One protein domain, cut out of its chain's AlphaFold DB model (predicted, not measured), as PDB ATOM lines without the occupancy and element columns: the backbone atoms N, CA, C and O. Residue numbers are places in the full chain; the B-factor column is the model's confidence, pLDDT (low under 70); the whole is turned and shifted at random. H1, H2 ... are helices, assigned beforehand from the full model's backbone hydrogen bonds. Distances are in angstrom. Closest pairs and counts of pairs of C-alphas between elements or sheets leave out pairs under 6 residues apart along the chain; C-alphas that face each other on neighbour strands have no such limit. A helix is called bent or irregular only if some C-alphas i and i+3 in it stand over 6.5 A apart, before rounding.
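Overview. This is residues 57 to 144 of the 150 residues of the protein "CMD domain-containing protein" of Sphingomonas sp. SRS2 (UniProt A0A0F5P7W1). One very long helix, H4, is the spine of this domain; three shorter helices, H1, H2 and H3, pack on its first part to make a head, and its last residues, 130 to 144, stick out as a bare arm. H1 and H2 form one helical hairpin, and H3 folds back on H4 in a second. The printed part has 88 residues with four named helices, in the order H1, H2, H3, H4, and no named strand; the class is all helix. The whole is loose, with a radius of gyration of the C-alphas of 15.6 A, and spans 57 by 22 by 20 A, the arm making much of the length.

Along the chain. Find C-alpha 57 at (-6.613, -8.115, -5.003); from there H1 runs through residues 57 to 71, 20.7 A from first to last C-alpha. H2 follows at residues 74 to 86, 18.2 A long. Next comes H3, residues 92 to 105, 21.2 A long; it is neither bent nor irregular, but only just: C-alphas 96 and 99 are 6.4 A apart. Look for C-alpha 108 at (11.982, 8.373, -14.986), where H4 begins; it runs 54.5 A through residues 108 to 144 to C-alpha 144 at (-31.640, 13.686, 17.280).

Arrangement. Start at H4, the hub, which touches the three other helices. H1 touches it with residues 69 to 70 alone, at a steep tilt of 48 degrees, opposite ways; their closest C-alphas are those of Ala 69 and Leu 114, 5.5 A apart. H2 touches residues 113 to 125 of H4 at a steep tilt of 49 degrees, the same way, and the closest C-alphas, of Thr 82 and Ala 121, are 5.2 A apart. H3 and H4 are a hairpin at a shallow tilt of 21 degrees, opposite ways, with the C-alphas of Pro 99 and Ala 111 closest at 4.9 A. In the hairpin of H1 and H2, at a shallow tilt of 23 degrees, opposite ways, look at Arg 61 and Ile 80, whose C-alphas are closest at 6.1 A. H1 and H3 are close but not clearly touching, with the C-alphas of Gly 66 and Leu 102 closest at 7.7 A. H2 and H3 are only just apart, their closest C-alphas 8.5 A from each other. Every O i to N i+4 pair is within hydrogen-bond range in H1, H2 and H4; in H3 it is 6 of 10.

Size, cuts and confidence. The two C-alphas farthest apart are those of Tyr 105 and His 144, at 57.2 A. Residues 130 to 144 of H4 stand free; without them the body spans 33 by 21 by 20 A. The three links are tight, and the printed part has no cut. In the B-factor column the mean pLDDT of the printed part is 91.2, and residues 142 to 144 are under 70.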
ATOM      1  N   VAL A  57      -6.274  -9.420  -4.408       95.75
ATOM      2  CA  VAL A  57      -6.613  -8.115  -5.003       95.75
ATOM      3  C   VAL A  57      -5.364  -7.235  -5.072       95.75
ATOM      4  O   VAL A  57      -5.071  -6.683  -6.131       95.75
ATOM      5  N   ARG A  58      -4.574  -7.204  -3.992       96.06
ATOM      6  CA  ARG A  58      -3.287  -6.507  -3.925       96.06
ATOM      7  C   ARG A  58      -2.352  -6.908  -5.071       96.06
ATOM      8  O   ARG A  58      -1.857  -6.032  -5.776       96.06
ATOM      9  N   ASP A  59      -2.163  -8.205  -5.320       97.06
ATOM     10  CA  ASP A  59      -1.267  -8.673  -6.393       97.06
ATOM     11  C   ASP A  59      -1.747  -8.219  -7.775       97.06
ATOM     12  O   ASP A  59      -0.955  -7.770  -8.604       97.06
ATOM     13  N   ARG A  60      -3.064  -8.271  -8.025       97.06
ATOM     14  CA  ARG A  60      -3.642  -7.751  -9.273       97.06
ATOM     15  C   ARG A  60      -3.387  -6.260  -9.433       97.06
ATOM     16  O   ARG A  60      -3.031  -5.833 -10.528       97.06
ATOM     17  N   ARG A  61      -3.545  -5.475  -8.364       95.12
ATOM     18  CA  ARG A  61      -3.257  -4.035  -8.400       95.12
ATOM     19  C   ARG A  61      -1.802  -3.769  -8.744       95.12
ATOM     20  O   ARG A  61      -1.553  -2.935  -9.603       95.12
ATOM     21  N   MET A  62      -0.864  -4.507  -8.153       95.62
ATOM     22  CA  MET A  62       0.564  -4.362  -8.457       95.62
ATOM     23  C   MET A  62       0.871  -4.642  -9.933       95.62
ATOM     24  O   MET A  62       1.578  -3.864 -10.572       95.62
ATOM     25  N   LEU A  63       0.289  -5.705 -10.502       96.00
ATOM     26  CA  LEU A  63       0.433  -6.017 -11.928       96.00
ATOM     27  C   LEU A  63      -0.139  -4.908 -12.820       96.00
ATOM     28  O   LEU A  63       0.506  -4.492 -13.783       96.00
ATOM     29  N   ILE A  64      -1.336  -4.417 -12.489       95.38
ATOM     30  CA  ILE A  64      -1.986  -3.347 -13.251       95.38
ATOM     31  C   ILE A  64      -1.188  -2.047 -13.128       95.38
ATOM     32  O   ILE A  64      -0.959  -1.412 -14.145       95.38
ATOM     33  N   LEU A  65      -0.691  -1.675 -11.945       93.62
ATOM     34  CA  LEU A  65       0.117  -0.463 -11.761       93.62
ATOM     35  C   LEU A  65       1.409  -0.501 -12.571       93.62
ATOM     36  O   LEU A  65       1.740   0.488 -13.224       93.62
ATOM     37  N   GLY A  66       2.102  -1.642 -12.583       92.69
ATOM     38  CA  GLY A  66       3.276  -1.830 -13.433       92.69
ATOM     39  C   GLY A  66       2.947  -1.610 -14.912       92.69
ATOM     40  O   GLY A  66       3.644  -0.863 -15.599       92.69
ATOM     41  N   LEU A  67       1.843  -2.193 -15.394       93.56
ATOM     42  CA  LEU A  67       1.395  -2.016 -16.776       93.56
ATOM     43  C   LEU A  67       0.970  -0.567 -17.064       93.56
ATOM     44  O   LEU A  67       1.454   0.034 -18.022       93.56
ATOM     45  N   SER A  68       0.118   0.027 -16.232       91.12
ATOM     46  CA  SER A  68      -0.411   1.378 -16.426       91.12
ATOM     47  C   SER A  68       0.678   2.443 -16.372       91.12
ATOM     48  O   SER A  68       0.627   3.390 -17.157       91.12
ATOM     49  N   ALA A  69       1.714   2.260 -15.547       88.56
ATOM     50  CA  ALA A  69       2.899   3.113 -15.571       88.56
ATOM     51  C   ALA A  69       3.585   3.080 -16.945       88.56
ATOM     52  O   ALA A  69       3.992   4.115 -17.467       88.56
ATOM     53  N   THR A  70       3.676   1.904 -17.576       88.31
ATOM     54  CA  THR A  70       4.299   1.783 -18.904       88.31
ATOM     55  C   THR A  70       3.448   2.343 -20.043       88.31
ATOM     56  O   THR A  70       4.019   2.802 -21.041       88.31
ATOM     57  N   LEU A  71       2.121   2.317 -19.883       89.69
ATOM     58  CA  LEU A  71       1.127   2.801 -20.846       89.69
ATOM     59  C   LEU A  71       0.740   4.275 -20.643       89.69
ATOM     60  O   LEU A  71       0.029   4.826 -21.478       89.69
ATOM     61  N   SER A  72       1.215   4.917 -19.571       82.81
ATOM     62  CA  SER A  72       0.826   6.277 -19.173       82.81
ATOM     63  C   SER A  72      -0.691   6.445 -18.989       82.81
ATOM     64  O   SER A  72      -1.252   7.496 -19.298       82.81
ATOM     65  N   ASP A  73      -1.359   5.407 -18.481       88.56
ATOM     66  CA  ASP A  73      -2.808   5.383 -18.265       88.56
ATOM     67  C   ASP A  73      -3.163   5.979 -16.894       88.56
ATOM     68  O   ASP A  73      -3.287   5.270 -15.891       88.56
ATOM     69  N   ALA A  74      -3.269   7.309 -16.851       87.12
ATOM     70  CA  ALA A  74      -3.510   8.068 -15.624       87.12
ATOM     71  C   ALA A  74      -4.845   7.715 -14.944       87.12
ATOM     72  O   ALA A  74      -4.916   7.658 -13.715       87.12
ATOM     73  N   ASP A  75      -5.889   7.424 -15.724       89.38
ATOM     74  CA  ASP A  75      -7.202   7.076 -15.180       89.38
ATOM     75  C   ASP A  75      -7.171   5.728 -14.463       89.38
ATOM     76  O   ASP A  75      -7.656   5.620 -13.331       89.38
ATOM     77  N   THR A  76      -6.545   4.717 -15.071       91.88
ATOM     78  CA  THR A  76      -6.376   3.414 -14.416       91.88
ATOM     79  C   THR A  76      -5.474   3.524 -13.192       91.88
ATOM     80  O   THR A  76      -5.807   2.953 -12.153       91.88
ATOM     81  N   ILE A  77      -4.376   4.286 -13.266       92.56
ATOM     82  CA  ILE A  77      -3.487   4.538 -12.118       92.56
ATOM     83  C   ILE A  77      -4.306   5.052 -10.929       92.56
ATOM     84  O   ILE A  77      -4.309   4.432  -9.863       92.56
ATOM     85  N   ARG A  78      -5.078   6.123 -11.136       91.50
ATOM     86  CA  ARG A  78      -5.912   6.736 -10.097       91.50
ATOM     87  C   ARG A  78      -6.922   5.747  -9.508       91.50
ATOM     88  O   ARG A  78      -6.986   5.600  -8.291       91.50
ATOM     89  N   ILE A  79      -7.667   5.020 -10.346       91.19
ATOM     90  CA  ILE A  79      -8.662   4.025  -9.894       91.19
ATOM     91  C   ILE A  79      -8.012   2.925  -9.041       91.19
ATOM     92  O   ILE A  79      -8.542   2.532  -7.993       91.19
ATOM     93  N   ILE A  80      -6.857   2.422  -9.479       94.38
ATOM     94  CA  ILE A  80      -6.169   1.322  -8.809       94.38
ATOM     95  C   ILE A  80      -5.547   1.776  -7.486       94.38
ATOM     96  O   ILE A  80      -5.663   1.044  -6.504       94.38
ATOM     97  N   ILE A  81      -4.965   2.971  -7.400       94.62
ATOM     98  CA  ILE A  81      -4.387   3.462  -6.138       94.62
ATOM     99  C   ILE A  81      -5.475   3.866  -5.148       94.62
ATOM    100  O   ILE A  81      -5.402   3.457  -3.993       94.62
ATOM    101  N   THR A  82      -6.528   4.576  -5.575       93.19
ATOM    102  CA  THR A  82      -7.638   4.942  -4.678       93.19
ATOM    103  C   THR A  82      -8.235   3.702  -4.021       93.19
ATOM    104  O   THR A  82      -8.400   3.660  -2.804       93.19
ATOM    105  N   GLY A  83      -8.514   2.649  -4.797       93.31
ATOM    106  CA  GLY A  83      -9.019   1.416  -4.206       93.31
ATOM    107  C   GLY A  83      -7.990   0.710  -3.311       93.31
ATOM    108  O   GLY A  83      -8.393   0.120  -2.315       93.31
ATOM    109  N   ALA A  84      -6.686   0.785  -3.610       95.44
ATOM    110  CA  ALA A  84      -5.656   0.197  -2.750       95.44
ATOM    111  C   ALA A  84      -5.609   0.894  -1.383       95.44
ATOM    112  O   ALA A  84      -5.600   0.229  -0.350       95.44
ATOM    113  N   ILE A  85      -5.649   2.231  -1.375       94.25
ATOM    114  CA  ILE A  85      -5.636   3.045  -0.153       94.25
ATOM    115  C   ILE A  85      -6.920   2.831   0.654       94.25
ATOM    116  O   ILE A  85      -6.872   2.718   1.877       94.25
ATOM    117  N   LEU A  86      -8.084   2.782  -0.004       91.50
ATOM    118  CA  LEU A  86      -9.370   2.595   0.676       91.50
ATOM    119  C   LEU A  86      -9.508   1.220   1.339       91.50
ATOM    120  O   LEU A  86     -10.196   1.115   2.352       91.50
ATOM    121  N   ASN A  87      -8.863   0.195   0.781       93.75
ATOM    122  CA  ASN A  87      -8.883  -1.169   1.311       93.75
ATOM    123  C   ASN A  87      -7.649  -1.508   2.165       93.75
ATOM    124  O   ASN A  87      -7.501  -2.655   2.580       93.75
ATOM    125  N   ASN A  88      -6.774  -0.531   2.435       93.81
ATOM    126  CA  ASN A  88      -5.513  -0.708   3.164       93.81
ATOM    127  C   ASN A  88      -4.630  -1.826   2.569       93.81
ATOM    128  O   ASN A  88      -4.020  -2.613   3.291       93.81
ATOM    129  N   GLU A  89      -4.590  -1.917   1.241       95.19
ATOM    130  CA  GLU A  89      -3.882  -2.976   0.517       95.19
ATOM    131  C   GLU A  89      -2.436  -2.619   0.190       95.19
ATOM    132  O   GLU A  89      -1.678  -3.530  -0.123       95.19
ATOM    133  N   LEU A  90      -2.064  -1.338   0.231       95.50
ATOM    134  CA  LEU A  90      -0.702  -0.829   0.039       95.50
ATOM    135  C   LEU A  90      -0.394   0.193   1.138       95.50
ATOM    136  O   LEU A  90      -1.268   0.995   1.479       95.50
ATOM    137  N   THR A  91       0.822   0.161   1.684       95.06
ATOM    138  CA  THR A  91       1.284   1.181   2.640       95.06
ATOM    139  C   THR A  91       1.784   2.433   1.921       95.06
ATOM    140  O   THR A  91       2.024   2.421   0.712       95.06
ATOM    141  N   GLU A  92       1.957   3.528   2.662       93.31
ATOM    142  CA  GLU A  92       2.501   4.768   2.102       93.31
ATOM    143  C   GLU A  92       3.939   4.579   1.602       93.31
ATOM    144  O   GLU A  92       4.281   5.057   0.522       93.31
ATOM    145  N   GLU A  93       4.748   3.809   2.329       96.94
ATOM    146  CA  GLU A  93       6.125   3.488   1.946       96.94
ATOM    147  C   GLU A  93       6.168   2.648   0.665       96.94
ATOM    148  O   GLU A  93       7.009   2.869  -0.199       96.94
ATOM    149  N   GLU A  94       5.237   1.703   0.507       96.44
ATOM    150  CA  GLU A  94       5.132   0.907  -0.718       96.44
ATOM    151  C   GLU A  94       4.713   1.768  -1.911       96.44
ATOM    152  O   GLU A  94       5.256   1.610  -3.005       96.44
ATOM    153  N   LEU A  95       3.781   2.703  -1.708       95.19
ATOM    154  CA  LEU A  95       3.372   3.652  -2.742       95.19
ATOM    155  C   LEU A  95       4.525   4.567  -3.171       95.19
ATOM    156  O   LEU A  95       4.618   4.888  -4.354       95.19
ATOM    157  N   ASP A  96       5.427   4.940  -2.266       96.62
ATOM    158  CA  ASP A  96       6.608   5.737  -2.612       96.62
ATOM    159  C   ASP A  96       7.707   4.889  -3.293       96.62
ATOM    160  O   ASP A  96       8.371   5.353  -4.227       96.62
ATOM    161  N   GLU A  97       7.869   3.623  -2.896       97.69
ATOM    162  CA  GLU A  97       8.902   2.722  -3.431       97.69
ATOM    163  C   GLU A  97       8.599   2.244  -4.863       97.69
ATOM    164  O   GLU A  97       9.502   2.128  -5.693       97.69
ATOM    165  N   ILE A  98       7.330   1.989  -5.205       96.00
ATOM    166  CA  ILE A  98       6.934   1.497  -6.539       96.00
ATOM    167  C   ILE A  98       7.431   2.402  -7.688       96.00
ATOM    168  O   ILE A  98       8.087   1.890  -8.604       96.00
ATOM    169  N   PRO A  99       7.139   3.720  -7.720       95.75
ATOM    170  CA  PRO A  99       7.633   4.591  -8.782       95.75
ATOM    171  C   PRO A  99       9.158   4.749  -8.736       95.75
ATOM    172  O   PRO A  99       9.782   4.857  -9.795       95.75
ATOM    173  N   LEU A 100       9.791   4.705  -7.556       97.31
ATOM    174  CA  LEU A 100      11.252   4.704  -7.459       97.31
ATOM    175  C   LEU A 100      11.839   3.485  -8.179       97.31
ATOM    176  O   LEU A 100      12.667   3.637  -9.078       97.31
ATOM    177  N   PHE A 101      11.352   2.287  -7.863       97.12
ATOM    178  CA  PHE A 101      11.797   1.052  -8.499       97.12
ATOM    179  C   PHE A 101      11.543   1.068 -10.013       97.12
ATOM    180  O   PHE A 101      12.444   0.791 -10.810       97.12
ATOM    181  N   LEU A 102      10.340   1.468 -10.442       95.69
ATOM    182  CA  LEU A 102       9.989   1.532 -11.864       95.69
ATOM    183  C   LEU A 102      10.783   2.593 -12.635       95.69
ATOM    184  O   LEU A 102      10.906   2.470 -13.853       95.69
ATOM    185  N   SER A 103      11.388   3.584 -11.977       96.75
ATOM    186  CA  SER A 103      12.265   4.554 -12.652       96.75
ATOM    187  C   SER A 103      13.470   3.881 -13.316       96.75
ATOM    188  O   SER A 103      13.905   4.326 -14.379       96.75
ATOM    189  N   PHE A 104      13.958   2.770 -12.752       96.56
ATOM    190  CA  PHE A 104      15.096   2.017 -13.286       96.56
ATOM    191  C   PHE A 104      14.731   1.054 -14.426       96.56
ATOM    192  O   PHE A 104      15.604   0.699 -15.214       96.56
ATOM    193  N   TYR A 105      13.457   0.663 -14.554       94.88
ATOM    194  CA  TYR A 105      13.011  -0.329 -15.548       94.88
ATOM    195  C   TYR A 105      12.099   0.248 -16.638       94.88
ATOM    196  O   TYR A 105      12.174  -0.166 -17.793       94.88
ATOM    197  N   ALA A 106      11.246   1.213 -16.294       93.38
ATOM    198  CA  ALA A 106      10.328   1.891 -17.210       93.38
ATOM    199  C   ALA A 106      10.790   3.314 -17.582       93.38
ATOM    200  O   ALA A 106      10.239   3.918 -18.505       93.38
ATOM    201  N   GLY A 107      11.807   3.838 -16.889       93.81
ATOM    202  CA  GLY A 107      12.355   5.177 -17.083       93.81
ATOM    203  C   GLY A 107      11.644   6.256 -16.261       93.81
ATOM    204  O   GLY A 107      10.430   6.221 -16.044       93.81
ATOM    205  N   TRP A 108      12.413   7.271 -15.857       95.31
ATOM    206  CA  TRP A 108      11.982   8.373 -14.986       95.31
ATOM    207  C   TRP A 108      10.724   9.112 -15.457       95.31
ATOM    208  O   TRP A 108       9.916   9.522 -14.634       95.31
ATOM    209  N   GLY A 109      10.521   9.274 -16.769       93.06
ATOM    210  CA  GLY A 109       9.335   9.962 -17.292       93.06
ATOM    211  C   GLY A 109       8.031   9.221 -16.979       93.06
ATOM    212  O   GLY A 109       7.071   9.822 -16.495       93.06
ATOM    213  N   LYS A 110       8.014   7.902 -17.209       93.56
ATOM    214  CA  LYS A 110       6.849   7.035 -16.979       93.56
ATOM    215  C   LYS A 110       6.607   6.807 -15.490       93.56
ATOM    216  O   LYS A 110       5.488   6.962 -15.008       93.56
ATOM    217  N   ALA A 111       7.674   6.542 -14.742       93.94
ATOM    218  CA  ALA A 111       7.611   6.434 -13.290       93.94
ATOM    219  C   ALA A 111       7.183   7.748 -12.613       93.94
ATOM    220  O   ALA A 111       6.394   7.739 -11.675       93.94
ATOM    221  N   GLY A 112       7.624   8.896 -13.135       93.31
ATOM    222  CA  GLY A 112       7.179  10.207 -12.667       93.31
ATOM    223  C   GLY A 112       5.689  10.460 -12.915       93.31
ATOM    224  O   GLY A 112       5.045  11.123 -12.106       93.31
ATOM    225  N   ALA A 113       5.117   9.924 -14.000       91.44
ATOM    226  CA  ALA A 113       3.671   9.964 -14.227       91.44
ATOM    227  C   ALA A 113       2.907   9.102 -13.214       91.44
ATOM    228  O   ALA A 113       1.909   9.566 -12.668       91.44
ATOM    229  N   LEU A 114       3.416   7.904 -12.901       94.12
ATOM    230  CA  LEU A 114       2.869   7.078 -11.824       94.12
ATOM    231  C   LEU A 114       2.906   7.814 -10.478       94.12
ATOM    232  O   LEU A 114       1.891   7.866  -9.791       94.12
ATOM    233  N   ASN A 115       4.038   8.434 -10.135       94.38
ATOM    234  CA  ASN A 115       4.186   9.170  -8.881       94.38
ATOM    235  C   ASN A 115       3.159  10.312  -8.746       94.38
ATOM    236  O   ASN A 115       2.568  10.501  -7.686       94.38
ATOM    237  N   ARG A 116       2.881  11.046  -9.836       93.12
ATOM    238  CA  ARG A 116       1.815  12.064  -9.842       93.12
ATOM    239  C   ARG A 116       0.433  11.455  -9.612       93.12
ATOM    240  O   ARG A 116      -0.307  11.955  -8.776       93.12
ATOM    241  N   GLY A 117       0.117  10.350 -10.286       92.44
ATOM    242  CA  GLY A 117      -1.157   9.658 -10.085       92.44
ATOM    243  C   GLY A 117      -1.343   9.127  -8.656       92.44
ATOM    244  O   GLY A 117      -2.462   9.117  -8.151       92.44
ATOM    245  N   ILE A 118      -0.257   8.746  -7.973       93.75
ATOM    246  CA  ILE A 118      -0.275   8.390  -6.543       93.75
ATOM    247  C   ILE A 118      -0.638   9.597  -5.679       93.75
ATOM    248  O   ILE A 118      -1.519   9.482  -4.827       93.75
ATOM    249  N   ALA A 119      -0.018  10.754  -5.915       93.69
ATOM    250  CA  ALA A 119      -0.361  11.984  -5.201       93.69
ATOM    251  C   ALA A 119      -1.835  12.381  -5.412       93.69
ATOM    252  O   ALA A 119      -2.555  12.599  -4.440       93.69
ATOM    253  N   GLU A 120      -2.315  12.370  -6.658       92.81
ATOM    254  CA  GLU A 120      -3.717  12.676  -6.986       92.81
ATOM    255  C   GLU A 120      -4.693  11.696  -6.313       92.81
ATOM    256  O   GLU A 120      -5.730  12.090  -5.777       92.81
ATOM    257  N   ALA A 121      -4.364  10.402  -6.291       92.38
ATOM    258  CA  ALA A 121      -5.195   9.398  -5.638       92.38
ATOM    259  C   ALA A 121      -5.217   9.549  -4.106       92.38
ATOM    260  O   ALA A 121      -6.262   9.298  -3.493       92.38
ATOM    261  N   ARG A 122      -4.108   9.972  -3.482       93.00
ATOM    262  CA  ARG A 122      -4.045  10.302  -2.045       93.00
ATOM    263  C   ARG A 122      -4.982  11.463  -1.716       93.00
ATOM    264  O   ARG A 122      -5.786  11.346  -0.789       93.00
ATOM    265  N   GLU A 123      -4.926  12.536  -2.502       92.00
ATOM    266  CA  GLU A 123      -5.803  13.704  -2.349       92.00
ATOM    267  C   GLU A 123      -7.277  13.319  -2.496       92.00
ATOM    268  O   GLU A 123      -8.058  13.520  -1.562       92.00
ATOM    269  N   ALA A 124      -7.632  12.642  -3.593       89.12
ATOM    270  CA  ALA A 124      -8.997  12.182  -3.839       89.12
ATOM    271  C   ALA A 124      -9.511  11.263  -2.718       89.12
ATOM    272  O   ALA A 124     -10.670  11.337  -2.309       89.12
ATOM    273  N   THR A 125      -8.649  10.400  -2.174       91.00
ATOM    274  CA  THR A 125      -9.032   9.520  -1.063       91.00
ATOM    275  C   THR A 125      -9.244  10.299   0.237       91.00
ATOM    276  O   THR A 125     -10.143   9.970   1.016       91.00
ATOM    277  N   ALA A 126      -8.447  11.340   0.485       91.69
ATOM    278  CA  ALA A 126      -8.634  12.225   1.628       91.69
ATOM    279  C   ALA A 126      -9.945  13.024   1.518       91.69
ATOM    280  O   ALA A 126     -10.661  13.130   2.516       91.69
ATOM    281  N   ASP A 127     -10.288  13.519   0.325       90.69
ATOM    282  CA  ASP A 127     -11.576  14.170   0.048       90.69
ATOM    283  C   ASP A 127     -12.751  13.231   0.316       90.69
ATOM    284  O   ASP A 127     -13.613  13.547   1.135       90.69
ATOM    285  N   LEU A 128     -12.731  12.024  -0.256       88.06
ATOM    286  CA  LEU A 128     -13.785  11.027  -0.040       88.06
ATOM    287  C   LEU A 128     -13.974  10.686   1.444       88.06
ATOM    288  O   LEU A 128     -15.099  10.513   1.916       88.06
ATOM    289  N   ARG A 129     -12.879  10.583   2.211       89.31
ATOM    290  CA  ARG A 129     -12.944  10.354   3.664       89.31
ATOM    291  C   ARG A 129     -13.585  11.539   4.392       89.31
ATOM    292  O   ARG A 129     -14.409  11.311   5.278       89.31
ATOM    293  N   ARG A 130     -13.252  12.779   4.015       91.50
ATOM    294  CA  ARG A 130     -13.865  13.997   4.577       91.50
ATOM    295  C   ARG A 130     -15.358  14.066   4.278       91.50
ATOM    296  O   ARG A 130     -16.144  14.259   5.202       91.50
ATOM    297  N   GLU A 131     -15.749  13.864   3.025       89.44
ATOM    298  CA  GLU A 131     -17.151  13.889   2.594       89.44
ATOM    299  C   GLU A 131     -17.982  12.835   3.331       89.44
ATOM    300  O   GLU A 131     -19.054  13.133   3.859       89.44
ATOM    301  N   ARG A 132     -17.460  11.608   3.452       87.25
ATOM    302  CA  ARG A 132     -18.121  10.529   4.202       87.25
ATOM    303  C   ARG A 132     -18.272  10.861   5.686       87.25
ATOM    304  O   ARG A 132     -19.328  10.586   6.252       87.25
ATOM    305  N   ALA A 133     -17.261  11.470   6.308       88.81
ATOM    306  CA  ALA A 133     -17.335  11.902   7.702       88.81
ATOM    307  C   ALA A 133     -18.385  13.009   7.908       88.81
ATOM    308  O   ALA A 133     -19.177  12.938   8.847       88.81
ATOM    309  N   GLN A 134     -18.447  13.990   7.002       89.88
ATOM    310  CA  GLN A 134     -19.453  15.058   7.036       89.88
ATOM    311  C   GLN A 134     -20.872  14.513   6.835       89.88
ATOM    312  O   GLN A 134     -21.782  14.867   7.583       89.88
ATOM    313  N   ALA A 135     -21.064  13.607   5.871       87.12
ATOM    314  CA  ALA A 135     -22.356  12.973   5.620       87.12
ATOM    315  C   ALA A 135     -22.826  12.112   6.804       87.12
ATOM    316  O   ALA A 135     -24.023  12.064   7.091       87.12
ATOM    317  N   ALA A 136     -21.904  11.439   7.500       86.75
ATOM    318  CA  ALA A 136     -22.217  10.691   8.714       86.75
ATOM    319  C   ALA A 136     -22.643  11.624   9.860       86.75
ATOM    320  O   ALA A 136     -23.682  11.385  10.471       86.75
ATOM    321  N   ALA A 137     -21.908  12.718  10.088       88.06
ATOM    322  CA  ALA A 137     -22.246  13.711  11.108       88.06
ATOM    323  C   ALA A 137     -23.618  14.367  10.861       88.06
ATOM    324  O   ALA A 137     -24.406  14.509  11.790       88.06
ATOM    325  N   ALA A 138     -23.941  14.697   9.604       87.81
ATOM    326  CA  ALA A 138     -25.233  15.281   9.238       87.81
ATOM    327  C   ALA A 138     -26.419  14.317   9.452       87.81
ATOM    328  O   ALA A 138     -27.521  14.745   9.804       87.81
ATOM    329  N   LYS A 139     -26.208  13.008   9.243       81.56
ATOM    330  CA  LYS A 139     -27.228  11.980   9.510       81.56
ATOM    331  C   LYS A 139     -27.480  11.797  11.006       81.56
ATOM    332  O   LYS A 139     -28.631  11.615  11.389       81.56
ATOM    333  N   ASP A 140     -26.434  11.868  11.826       77.75
ATOM    334  CA  ASP A 140     -26.529  11.750  13.286       77.75
ATOM    335  C   ASP A 140     -27.265  12.954  13.905       77.75
ATOM    336  O   ASP A 140     -28.201  12.785  14.690       77.75
ATOM    337  N   SER A 141     -26.962  14.178  13.449       75.00
ATOM    338  CA  SER A 141     -27.669  15.387  13.899       75.00
ATOM    339  C   SER A 141     -29.154  15.406  13.508       75.00
ATOM    340  O   SER A 141     -29.987  15.851  14.293       75.00
ATOM    341  N   GLY A 142     -29.513  14.884  12.328       66.44
ATOM    342  CA  GLY A 142     -30.909  14.818  11.875       66.44
ATOM    343  C   GLY A 142     -31.760  13.759  12.591       66.44
ATOM    344  O   GLY A 142     -32.982  13.889  12.644       66.44
ATOM    345  N   GLN A 143     -31.141  12.723  13.169       58.97
ATOM    346  CA  GLN A 143     -31.852  11.712  13.963       58.97
ATOM    347  C   GLN A 143     -32.215  12.233  15.362       58.97
ATOM    348  O   GLN A 143     -33.291  11.902  15.861       58.97
ATOM    349  N   HIS A 144     -31.388  13.100  15.956       56.69
ATOM    350  CA  HIS A 144     -31.640  13.686  17.280       56.69
ATOM    351  C   HIS A 144     -32.828  14.667  17.303       56.69
ATOM    352  O   HIS A 144     -33.560  14.718  18.285       56.69
TER     353      HIS A 144